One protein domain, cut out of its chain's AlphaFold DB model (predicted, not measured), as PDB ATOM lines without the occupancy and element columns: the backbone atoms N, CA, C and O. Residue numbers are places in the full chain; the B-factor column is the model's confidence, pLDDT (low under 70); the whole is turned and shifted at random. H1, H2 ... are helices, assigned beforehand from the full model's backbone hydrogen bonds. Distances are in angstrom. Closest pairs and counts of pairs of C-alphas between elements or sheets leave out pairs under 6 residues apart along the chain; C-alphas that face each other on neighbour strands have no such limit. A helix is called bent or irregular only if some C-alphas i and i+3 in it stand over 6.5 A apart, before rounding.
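AT A GLANCE: This is residues 2 to 76 of the 391 residues of an uncharacterized protein of Candidatus Shapirobacteria bacterium CG06_land_8_20_14_3_00_40_12 (UniProt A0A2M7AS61). Helix H1 runs through the middle of a small helical body, and the rest of the printed part goes round it: H2, near H1 on one side, then a long link without a named element, then H3 and H4, which cross each other and pack on H1. The link, residues 27 to 42, wraps round the side of H1 away from H4, and residues 25 to 30 stick out. The printed part has 75 residues with four named helices, in the order H1, H2, H3, H4, and no named strand; the class is all helix. The whole is compact, with a radius of gyration of the C-alphas of 11.6 A, and rounded, with spans of 29 by 23 by 23 A.

IN THESE COORDINATES: H1 is residues 3 to 12, 14.3 A from first to last C-alpha, and begins with C-alpha 3 at (265.691, 158.480, 137.674). H2 is residues 17 to 26, also 14.3 A. H3 is residues 43 to 54, 16.9 A, with C-alpha 43 at (258.378, 152.118, 124.384). H4, the longest, is residues 60 to 76, 23.8 A, and ends with C-alpha 76 at (248.878, 163.201, 120.806). H4 is irregular: C-alphas 70 and 73 are 7.1 A apart, and it has a kink of 35 degrees near residue 70.

HOW THE PARTS SIT: H1 and H2 are close but not clearly touching, their closest C-alphas, of Cys 10 and Ile 20, being 6.6 A apart; they run opposite ways at a steep tilt of 69 degrees, only just short of about perpendicular. H1 and H3 only just touch, with 3 pairs of C-alphas within 8 A, the closest those of Leu 7 and Val 45 at 7.1 A. Their tilt of 34 degrees is shallow, only just short of steep, and they run opposite ways; H3 touches H1 with residues 45 to 49 alone. H4 touches H1 with residues 60 to 64 alone, the closest C-alphas being those of Leu 3 and Pro 60, 5.2 A apart; they run the same way at a steep tilt of 49 degrees. H2 and H4 are close but not clearly touching, with the C-alphas of Ile 17 and Ile 65 closest at 7.1 A. H3 touches H4 with residues 48 to 53 alone, the closest C-alphas being those of Ser 52 and Ser 63 at 4.9 A; they run opposite ways at a steep tilt of 50 degrees. H2 and H3 are apart. The helix packing is mostly crossed, meaning at steeper tilts, but only just, with 1 of 3 touching pairs at a shallow tilt. In H1, H2 and H3 every O i to N i+4 pair is within hydrogen-bond range; in H4 11 of 13 are.

THE WHOLE: The two C-alphas farthest apart, those of Ile 35 and Pro 73, are 32.7 A from each other. The printed part, residues 2 to 76, has no cut. The links H1 to H2 and H3 to H4 are tight, and the link H2 to H3, 16 residues, is long. The mean pLDDT of the printed part is 90.2, and no printed residue is under 70.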
ATOM      1  N   LYS A   2     266.078 158.779 142.553       89.88
ATOM      2  CA  LYS A   2     266.719 158.154 141.377       89.88
ATOM      3  C   LYS A   2     265.816 158.229 140.139       89.88
ATOM      4  O   LYS A   2     264.609 158.027 140.230       89.88
ATOM      5  N   LEU A   3     266.416 158.402 138.955       90.38
ATOM      6  CA  LEU A   3     265.691 158.480 137.674       90.38
ATOM      7  C   LEU A   3     264.748 157.288 137.444       90.38
ATOM      8  O   LEU A   3     263.606 157.473 137.033       90.38
ATOM      9  N   LYS A   4     265.213 156.064 137.730       92.75
ATOM     10  CA  LYS A   4     264.402 154.846 137.590       92.75
ATOM     11  C   LYS A   4     263.172 154.883 138.505       92.75
ATOM     12  O   LYS A   4     262.072 154.612 138.037       92.75
ATOM     13  N   SER A   5     263.353 155.265 139.769       90.94
ATOM     14  CA  SER A   5     262.267 155.377 140.749       90.94
ATOM     15  C   SER A   5     261.250 156.441 140.338       90.94
ATOM     16  O   SER A   5     260.049 156.213 140.435       90.94
ATOM     17  N   PHE A   6     261.706 157.567 139.779       93.56
ATOM     18  CA  PHE A   6     260.785 158.601 139.308       93.56
ATOM     19  C   PHE A   6     260.024 158.193 138.039       93.56
ATOM     20  O   PHE A   6     258.838 158.485 137.912       93.56
ATOM     21  N   LEU A   7     260.653 157.448 137.124       93.69
ATOM     22  CA  LEU A   7     259.942 156.828 136.000       93.69
ATOM     23  C   LEU A   7     258.905 155.806 136.476       93.69
ATOM     24  O   LEU A   7     257.843 155.696 135.864       93.69
ATOM     25  N   TYR A   8     259.194 155.085 137.562       94.12
ATOM     26  CA  TYR A   8     258.251 154.144 138.156       94.12
ATOM     27  C   TYR A   8     257.045 154.868 138.758       94.12
ATOM     28  O   TYR A   8     255.917 154.523 138.413       94.12
ATOM     29  N   LEU A   9     257.268 155.945 139.522       92.62
ATOM     30  CA  LEU A   9     256.195 156.840 139.971       92.62
ATOM     31  C   LEU A   9     255.367 157.356 138.787       92.62
ATOM     32  O   LEU A   9     254.146 157.263 138.809       92.62
ATOM     33  N   CYS A  10     256.014 157.840 137.720       92.19
ATOM     34  CA  CYS A  10     255.305 158.307 136.528       92.19
ATOM     35  C   CYS A  10     254.427 157.211 135.911       92.19
ATOM     36  O   CYS A  10     253.336 157.507 135.435       92.19
ATOM     37  N   GLN A  11     254.882 155.955 135.900       91.44
ATOM     38  CA  GLN A  11     254.086 154.841 135.393       91.44
ATOM     39  C   GLN A  11     252.889 154.521 136.306       91.44
ATOM     40  O   GLN A  11     251.809 154.245 135.784       91.44
ATOM     41  N   LEU A  12     253.068 154.559 137.631       88.06
ATOM     42  CA  LEU A  12     251.991 154.352 138.608       88.06
ATOM     43  C   LEU A  12     250.929 155.458 138.532       88.06
ATOM     44  O   LEU A  12     249.737 155.173 138.576       88.06
ATOM     45  N   GLU A  13     251.360 156.699 138.314       87.38
ATOM     46  CA  GLU A  13     250.496 157.873 138.141       87.38
ATOM     47  C   GLU A  13     249.958 158.037 136.707       87.38
ATOM     48  O   GLU A  13     249.458 159.098 136.338       87.38
ATOM     49  N   GLU A  14     250.070 157.004 135.864       86.62
ATOM     50  CA  GLU A  14     249.598 156.995 134.469       86.62
ATOM     51  C   GLU A  14     250.147 158.154 133.605       86.62
ATOM     52  O   GLU A  14     249.558 158.530 132.588       86.62
ATOM     53  N   TYR A  15     251.319 158.683 133.961       89.88
ATOM     54  CA  TYR A  15     251.987 159.826 133.331       89.88
ATOM     55  C   TYR A  15     251.189 161.141 133.405       89.88
ATOM     56  O   TYR A  15     251.419 162.047 132.597       89.88
ATOM     57  N   ASP A  16     250.265 161.256 134.361       86.56
ATOM     58  CA  ASP A  16     249.498 162.471 134.620       86.56
ATOM     59  C   ASP A  16     250.370 163.500 135.358       86.56
ATOM     60  O   ASP A  16     250.700 163.347 136.534       86.56
ATOM     61  N   ILE A  17     250.793 164.548 134.641       89.06
ATOM     62  CA  ILE A  17     251.714 165.562 135.177       89.06
ATOM     63  C   ILE A  17     251.148 166.238 136.442       89.06
ATOM     64  O   ILE A  17     251.888 166.297 137.425       89.06
ATOM     65  N   PRO A  18     249.889 166.728 136.469       87.62
ATOM     66  CA  PRO A  18     249.290 167.261 137.692       87.62
ATOM     67  C   PRO A  18     249.351 166.308 138.892       87.62
ATOM     68  O   PRO A  18     249.735 166.750 139.975       87.62
ATOM     69  N   ARG A  19     249.032 165.014 138.727       82.94
ATOM     70  CA  ARG A  19     249.122 164.040 139.833       82.94
ATOM     71  C   ARG A  19     250.548 163.823 140.299       82.94
ATOM     72  O   ARG A  19     250.793 163.857 141.497       82.94
ATOM     73  N   ILE A  20     251.491 163.673 139.371       91.19
ATOM     74  CA  ILE A  20     252.913 163.521 139.706       91.19
ATOM     75  C   ILE A  20     253.399 164.737 140.506       91.19
ATOM     76  O   ILE A  20     254.099 164.589 141.504       91.19
ATOM     77  N   GLN A  21     253.003 165.948 140.102       90.44
ATOM     78  CA  GLN A  21     253.351 167.177 140.817       90.44
ATOM     79  C   GLN A  21     252.706 167.247 142.205       90.44
ATOM     80  O   GLN A  21     253.393 167.587 143.165       90.44
ATOM     81  N   ASN A  22     251.424 166.897 142.323       86.81
ATOM     82  CA  ASN A  22     250.729 166.841 143.608       86.81
ATOM     83  C   ASN A  22     251.357 165.795 144.545       86.81
ATOM     84  O   ASN A  22     251.601 166.070 145.715       86.81
ATOM     85  N   TRP A  23     251.697 164.617 144.018       89.50
ATOM     86  CA  TRP A  23     252.363 163.560 144.773       89.50
ATOM     87  C   TRP A  23     253.713 164.033 145.317       89.50
ATOM     88  O   TRP A  23     253.983 163.847 146.499       89.50
ATOM     89  N   LEU A  24     254.523 164.714 144.495       90.00
ATOM     90  CA  LEU A  24     255.810 165.286 144.916       90.00
ATOM     91  C   LEU A  24     255.665 166.362 146.004       90.00
ATOM     92  O   LEU A  24     256.551 166.494 146.843       90.00
ATOM     93  N   GLN A  25     254.574 167.134 145.988       88.38
ATOM     94  CA  GLN A  25     254.282 168.128 147.027       88.38
ATOM     95  C   GLN A  25     253.902 167.468 148.355       88.38
ATOM     96  O   GLN A  25     254.340 167.926 149.406       88.38
ATOM     97  N   LEU A  26     253.111 166.395 148.300       84.19
ATOM     98  CA  LEU A  26     252.675 165.646 149.479       84.19
ATOM     99  C   LEU A  26     253.784 164.760 150.071       84.19
ATOM    100  O   LEU A  26     253.795 164.526 151.276       84.19
ATOM    101  N   HIS A  27     254.734 164.307 149.247       86.44
ATOM    102  CA  HIS A  27     255.798 163.373 149.634       86.44
ATOM    103  C   HIS A  27     257.194 163.944 149.318       86.44
ATOM    104  O   HIS A  27     257.931 163.408 148.479       86.44
ATOM    105  N   PRO A  28     257.585 165.065 149.958       84.19
ATOM    106  CA  PRO A  28     258.867 165.694 149.686       84.19
ATOM    107  C   PRO A  28     260.017 164.757 150.073       84.19
ATOM    108  O   PRO A  28     260.066 164.221 151.178       84.19
ATOM    109  N   ASN A  29     260.982 164.597 149.165       82.44
ATOM    110  CA  ASN A  29     262.167 163.746 149.336       82.44
ATOM    111  C   ASN A  29     261.884 162.241 149.515       82.44
ATOM    112  O   ASN A  29     262.775 161.498 149.925       82.44
ATOM    113  N   THR A  30     260.681 161.768 149.184       84.62
ATOM    114  CA  THR A  30     260.336 160.341 149.227       84.62
ATOM    115  C   THR A  30     260.724 159.637 147.921       84.62
ATOM    116  O   THR A  30     260.571 160.191 146.829       84.62
ATOM    117  N   GLU A  31     261.232 158.402 148.011       84.50
ATOM    118  CA  GLU A  31     261.436 157.529 146.848       84.50
ATOM    119  C   GLU A  31     260.350 156.454 146.789       84.50
ATOM    120  O   GLU A  31     260.082 155.789 147.785       84.50
ATOM    121  N   VAL A  32     259.781 156.234 145.601       86.38
ATOM    122  CA  VAL A  32     258.908 155.079 145.361       86.38
ATOM    123  C   VAL A  32     259.763 153.840 145.124       86.38
ATOM    124  O   VAL A  32     260.610 153.817 144.223       86.38
ATOM    125  N   LEU A  33     259.528 152.806 145.929       84.94
ATOM    126  CA  LEU A  33     260.194 151.513 145.824       84.94
ATOM    127  C   LEU A  33     259.331 150.527 145.026       84.94
ATOM    128  O   LEU A  33     258.110 150.517 145.136       84.94
ATOM    129  N   GLU A  34     259.977 149.680 144.227       84.56
ATOM    130  CA  GLU A  34     259.336 148.579 143.493       84.56
ATOM    131  C   GLU A  34     259.095 147.396 144.450       84.56
ATOM    132  O   GLU A  34     259.891 146.456 144.484       84.56
ATOM    133  N   ILE A  35     258.056 147.491 145.291       77.94
ATOM    134  CA  ILE A  35     257.743 146.498 146.335       77.94
ATOM    135  C   ILE A  35     256.874 145.373 145.762       77.94
ATOM    136  O   ILE A  35     257.212 144.201 145.916       77.94
ATOM    137  N   LYS A  36     255.761 145.714 145.105       74.88
ATOM    138  CA  LYS A  36     254.812 144.740 144.537       74.88
ATOM    139  C   LYS A  36     254.955 144.601 143.037       74.88
ATOM    140  O   LYS A  36     254.805 143.510 142.489       74.88
ATOM    141  N   LYS A  37     255.168 145.726 142.357       82.19
ATOM    142  CA  LYS A  37     255.324 145.775 140.906       82.19
ATOM    143  C   LYS A  37     256.687 146.344 140.565       82.19
ATOM    144  O   LYS A  37     257.353 146.992 141.366       82.19
ATOM    145  N   HIS A  38     257.081 146.085 139.327       87.88
ATOM    146  CA  HIS A  38     258.328 146.571 138.771       87.88
ATOM    147  C   HIS A  38     258.062 147.550 137.639       87.88
ATOM    148  O   HIS A  38     257.041 147.460 136.946       87.88
ATOM    149  N   LEU A  39     259.009 148.461 137.423       90.50
ATOM    150  CA  LEU A  39     258.977 149.358 136.273       90.50
ATOM    151  C   LEU A  39     258.921 148.531 134.983       90.50
ATOM    152  O   LEU A  39     259.823 147.741 134.691       90.50
ATOM    153  N   VAL A  40     257.887 148.753 134.174       91.88
ATOM    154  CA  VAL A  40     257.729 148.059 132.895       91.88
ATOM    155  C   VAL A  40     258.332 148.920 131.798       91.88
ATOM    156  O   VAL A  40     257.849 150.010 131.490       91.88
ATOM    157  N   TRP A  41     259.366 148.402 131.141       92.56
ATOM    158  CA  TRP A  41     260.083 149.093 130.068       92.56
ATOM    159  C   TRP A  41     259.311 149.099 128.743       92.56
ATOM    160  O   TRP A  41     259.709 148.485 127.749       92.56
ATOM    161  N   THR A  42     258.198 149.829 128.726       90.12
ATOM    162  CA  THR A  42     257.430 150.134 127.516       90.12
ATOM    163  C   THR A  42     258.221 151.044 126.578       90.12
ATOM    164  O   THR A  42     259.201 151.673 126.980       90.12
ATOM    165  N   LEU A  43     257.780 151.164 125.321       88.12
ATOM    166  CA  LEU A  43     258.378 152.118 124.384       88.12
ATOM    167  C   LEU A  43     258.364 153.545 124.961       88.12
ATOM    168  O   LEU A  43     259.383 154.221 124.912       88.12
ATOM    169  N   LYS A  44     257.256 153.947 125.601       90.31
ATOM    170  CA  LYS A  44     257.125 155.252 126.262       90.31
ATOM    171  C   LYS A  44     258.163 155.445 127.369       90.31
ATOM    172  O   LYS A  44     258.851 156.458 127.371       90.31
ATOM    173  N   VAL A  45     258.333 154.468 128.263       93.19
ATOM    174  CA  VAL A  45     259.341 154.538 129.342       93.19
ATOM    175  C   VAL A  45     260.757 154.589 128.772       93.19
ATOM    176  O   VAL A  45     261.566 155.388 129.232       93.19
ATOM    177  N   LYS A  46     261.059 153.792 127.739       94.44
ATOM    178  CA  LYS A  46     262.363 153.820 127.059       94.44
ATOM    179  C   LYS A  46     262.638 155.192 126.437       94.44
ATOM    180  O   LYS A  46     263.714 155.742 126.656       94.44
ATOM    181  N   SER A  47     261.669 155.767 125.724       93.00
ATOM    182  CA  SER A  47     261.776 157.113 125.147       93.00
ATOM    183  C   SER A  47     261.972 158.175 126.225       93.00
ATOM    184  O   SER A  47     262.885 158.989 126.115       93.00
ATOM    185  N   LEU A  48     261.180 158.129 127.302       94.25
ATOM    186  CA  LEU A  48     261.318 159.047 128.430       94.25
ATOM    187  C   LEU A  48     262.690 158.938 129.083       94.25
ATOM    188  O   LEU A  48     263.321 159.960 129.327       94.25
ATOM    189  N   PHE A  49     263.180 157.724 129.323       95.62
ATOM    190  CA  PHE A  49     264.497 157.497 129.906       95.62
ATOM    191  C   PHE A  49     265.615 158.079 129.033       95.62
ATOM    192  O   PHE A  49     266.483 158.776 129.551       95.62
ATOM    193  N   ILE A  50     265.579 157.843 127.717       95.62
ATOM    194  CA  ILE A  50     266.584 158.367 126.779       95.62
ATOM    195  C   ILE A  50     266.580 159.898 126.789       95.62
ATOM    196  O   ILE A  50     267.626 160.502 127.021       95.62
ATOM    197  N   VAL A  51     265.415 160.526 126.601       95.31
ATOM    198  CA  VAL A  51     265.298 161.995 126.572       95.31
ATOM    199  C   VAL A  51     265.690 162.605 127.921       95.31
ATOM    200  O   VAL A  51     266.431 163.584 127.960       95.31
ATOM    201  N   SER A  52     265.304 161.978 129.035       95.75
ATOM    202  CA  SER A  52     265.663 162.457 130.378       95.75
ATOM    203  C   SER A  52     267.166 162.375 130.635       95.75
ATOM    204  O   SER A  52     267.717 163.251 131.293       95.75
ATOM    205  N   ARG A  53     267.865 161.370 130.085       94.75
ATOM    206  CA  ARG A  53     269.335 161.291 130.171       94.75
ATOM    207  C   ARG A  53     270.046 162.335 129.316       94.75
ATOM    208  O   ARG A  53     271.147 162.728 129.679       94.75
ATOM    209  N   LEU A  54     269.445 162.808 128.226       95.25
ATOM    210  CA  LEU A  54     269.982 163.960 127.489       95.25
ATOM    211  C   LEU A  54     269.883 165.253 128.317       95.25
ATOM    212  O   LEU A  54     270.697 166.156 128.154       95.25
ATOM    213  N   LEU A  55     268.937 165.305 129.257       94.00
ATOM    214  CA  LEU A  55     268.741 166.386 130.223       94.00
ATOM    215  C   LEU A  55     269.427 166.102 131.577       94.00
ATOM    216  O   LEU A  55     268.931 166.529 132.618       94.00
ATOM    217  N   PHE A  56     270.557 165.379 131.588       91.38
ATOM    218  CA  PHE A  56     271.233 164.933 132.823       91.38
ATOM    219  C   PHE A  56     271.688 166.067 133.754       91.38
ATOM    220  O   PHE A  56     271.935 165.826 134.933       91.38
ATOM    221  N   PHE A  57     271.832 167.284 133.228       93.75
ATOM    222  CA  PHE A  57     272.193 168.475 133.997       93.75
ATOM    223  C   PHE A  57     271.033 169.005 134.859       93.75
ATOM    224  O   PHE A  57     271.248 169.876 135.698       93.75
ATOM    225  N   LEU A  58     269.810 168.498 134.664       93.88
ATOM    226  CA  LEU A  58     268.645 168.805 135.491       93.88
ATOM    227  C   LEU A  58     268.410 167.698 136.534       93.88
ATOM    228  O   LEU A  58     268.679 166.525 136.255       93.88
ATOM    229  N   PRO A  59     267.821 168.028 137.699       92.88
ATOM    230  CA  PRO A  59     267.312 167.028 138.635       92.88
ATOM    231  C   PRO A  59     266.392 166.003 137.940       92.88
ATOM    232  O   PRO A  59     265.647 166.387 137.029       92.88
ATOM    233  N   PRO A  60     266.403 164.714 138.341       91.31
ATOM    234  CA  PRO A  60     265.606 163.652 137.713       91.31
ATOM    235  C   PRO A  60     264.111 163.971 137.577       91.31
ATOM    236  O   PRO A  60     263.479 163.611 136.586       91.31
ATOM    237  N   GLU A  61     263.554 164.683 138.551       92.12
ATOM    238  CA  GLU A  61     262.156 165.093 138.579       92.12
ATOM    239  C   GLU A  61     261.853 166.086 137.443       92.12
ATOM    240  O   GLU A  61     260.894 165.931 136.684       92.12
ATOM    241  N   ILE A  62     262.731 167.078 137.268       93.06
ATOM    242  CA  ILE A  62     262.604 168.113 136.238       93.06
ATOM    243  C   ILE A  62     262.894 167.530 134.851       93.06
ATOM    244  O   ILE A  62     262.178 167.850 133.898       93.06
ATOM    245  N   SER A  63     263.905 166.667 134.716       94.69
ATOM    246  CA  SER A  63     264.274 166.073 133.424       94.69
ATOM    247  C   SER A  63     263.171 165.168 132.871       94.69
ATOM    248  O   SER A  63     262.826 165.283 131.692       94.69
ATOM    249  N   VAL A  64     262.539 164.339 133.706       94.00
ATOM    250  CA  VAL A  64     261.427 163.472 133.283       94.00
ATOM    251  C   VAL A  64     260.161 164.274 132.991       94.00
ATOM    252  O   VAL A  64     259.539 164.036 131.956       94.00
ATOM    253  N   ILE A  65     259.789 165.259 133.821       94.00
ATOM    254  CA  ILE A  65     258.616 166.113 133.539       94.00
ATOM    255  C   ILE A  65     258.824 166.899 132.236       94.00
ATOM    256  O   ILE A  65     257.903 167.010 131.424       94.00
ATOM    257  N   SER A  66     260.031 167.413 132.000       93.81
ATOM    258  CA  SER A  66     260.367 168.108 130.751       93.81
ATOM    259  C   SER A  66     260.305 167.160 129.552       93.81
ATOM    260  O   SER A  66     259.745 167.515 128.517       93.81
ATOM    261  N   SER A  67     260.790 165.925 129.710       94.12
ATOM    262  CA  SER A  67     260.700 164.879 128.686       94.12
ATOM    263  C   SER A  67     259.252 164.493 128.371       94.12
ATOM    264  O   SER A  67     258.906 164.335 127.203       94.12
ATOM    265  N   LEU A  68     258.382 164.392 129.385       92.94
ATOM    266  CA  LEU A  68     256.947 164.147 129.205       92.94
ATOM    267  C   LEU A  68     256.295 165.247 128.364       92.94
ATOM    268  O   LEU A  68     255.585 164.942 127.408       92.94
ATOM    269  N   LYS A  69     256.573 166.516 128.681       93.62
ATOM    270  CA  LYS A  69     256.060 167.666 127.918       93.62
ATOM    271  C   LYS A  69     256.590 167.682 126.485       93.62
ATOM    272  O   LYS A  69     255.825 167.924 125.559       93.62
ATOM    273  N   LEU A  70     257.875 167.380 126.295       93.81
ATOM    274  CA  LEU A  70     258.504 167.346 124.973       93.81
ATOM    275  C   LEU A  70     257.917 166.245 124.077       93.81
ATOM    276  O   LEU A  70     257.734 166.458 122.882       93.81
ATOM    277  N   LEU A  71     257.603 165.077 124.646       92.19
ATOM    278  CA  LEU A  71     257.032 163.941 123.913       92.19
ATOM    279  C   LEU A  71     255.502 164.019 123.755       92.19
ATOM    280  O   LEU A  71     254.936 163.295 122.935       92.19
ATOM    281  N   GLN A  72     254.824 164.915 124.476       90.19
ATOM    282  CA  GLN A  72     253.365 165.060 124.442       90.19
ATOM    283  C   GLN A  72     252.775 165.277 123.032       90.19
ATOM    284  O   GLN A  72     251.733 164.674 122.736       90.19
ATOM    285  N   PRO A  73     253.382 166.073 122.123       91.75
ATOM    286  CA  PRO A  73     252.873 166.220 120.759       91.75
ATOM    287  C   PRO A  73     252.903 164.902 119.977       91.75
ATOM    288  O   PRO A  73     251.953 164.590 119.260       91.75
ATOM    289  N   ILE A  74     253.956 164.098 120.160       89.50
ATOM    290  CA  ILE A  74     254.109 162.786 119.514       89.50
ATOM    291  C   ILE A  74     253.051 161.814 120.049       89.50
ATOM    292  O   ILE A  74     252.369 161.161 119.258       89.50
ATOM    293  N   ASP A  75     252.849 161.774 121.369       86.94
ATOM    294  CA  ASP A  75     251.792 160.973 122.004       86.94
ATOM    295  C   ASP A  75     250.399 161.364 121.480       86.94
ATOM    296  O   ASP A  75     249.562 160.506 121.181       86.94
ATOM    297  N   THR A  76     250.151 162.667 121.315       88.94
ATOM    298  CA  THR A  76     248.878 163.201 120.806       88.94
ATOM    299  C   THR A  76     248.658 162.834 119.340       88.94
ATOM    300  O   THR A  76     247.550 162.442 118.958       88.94
TER     301      THR A  76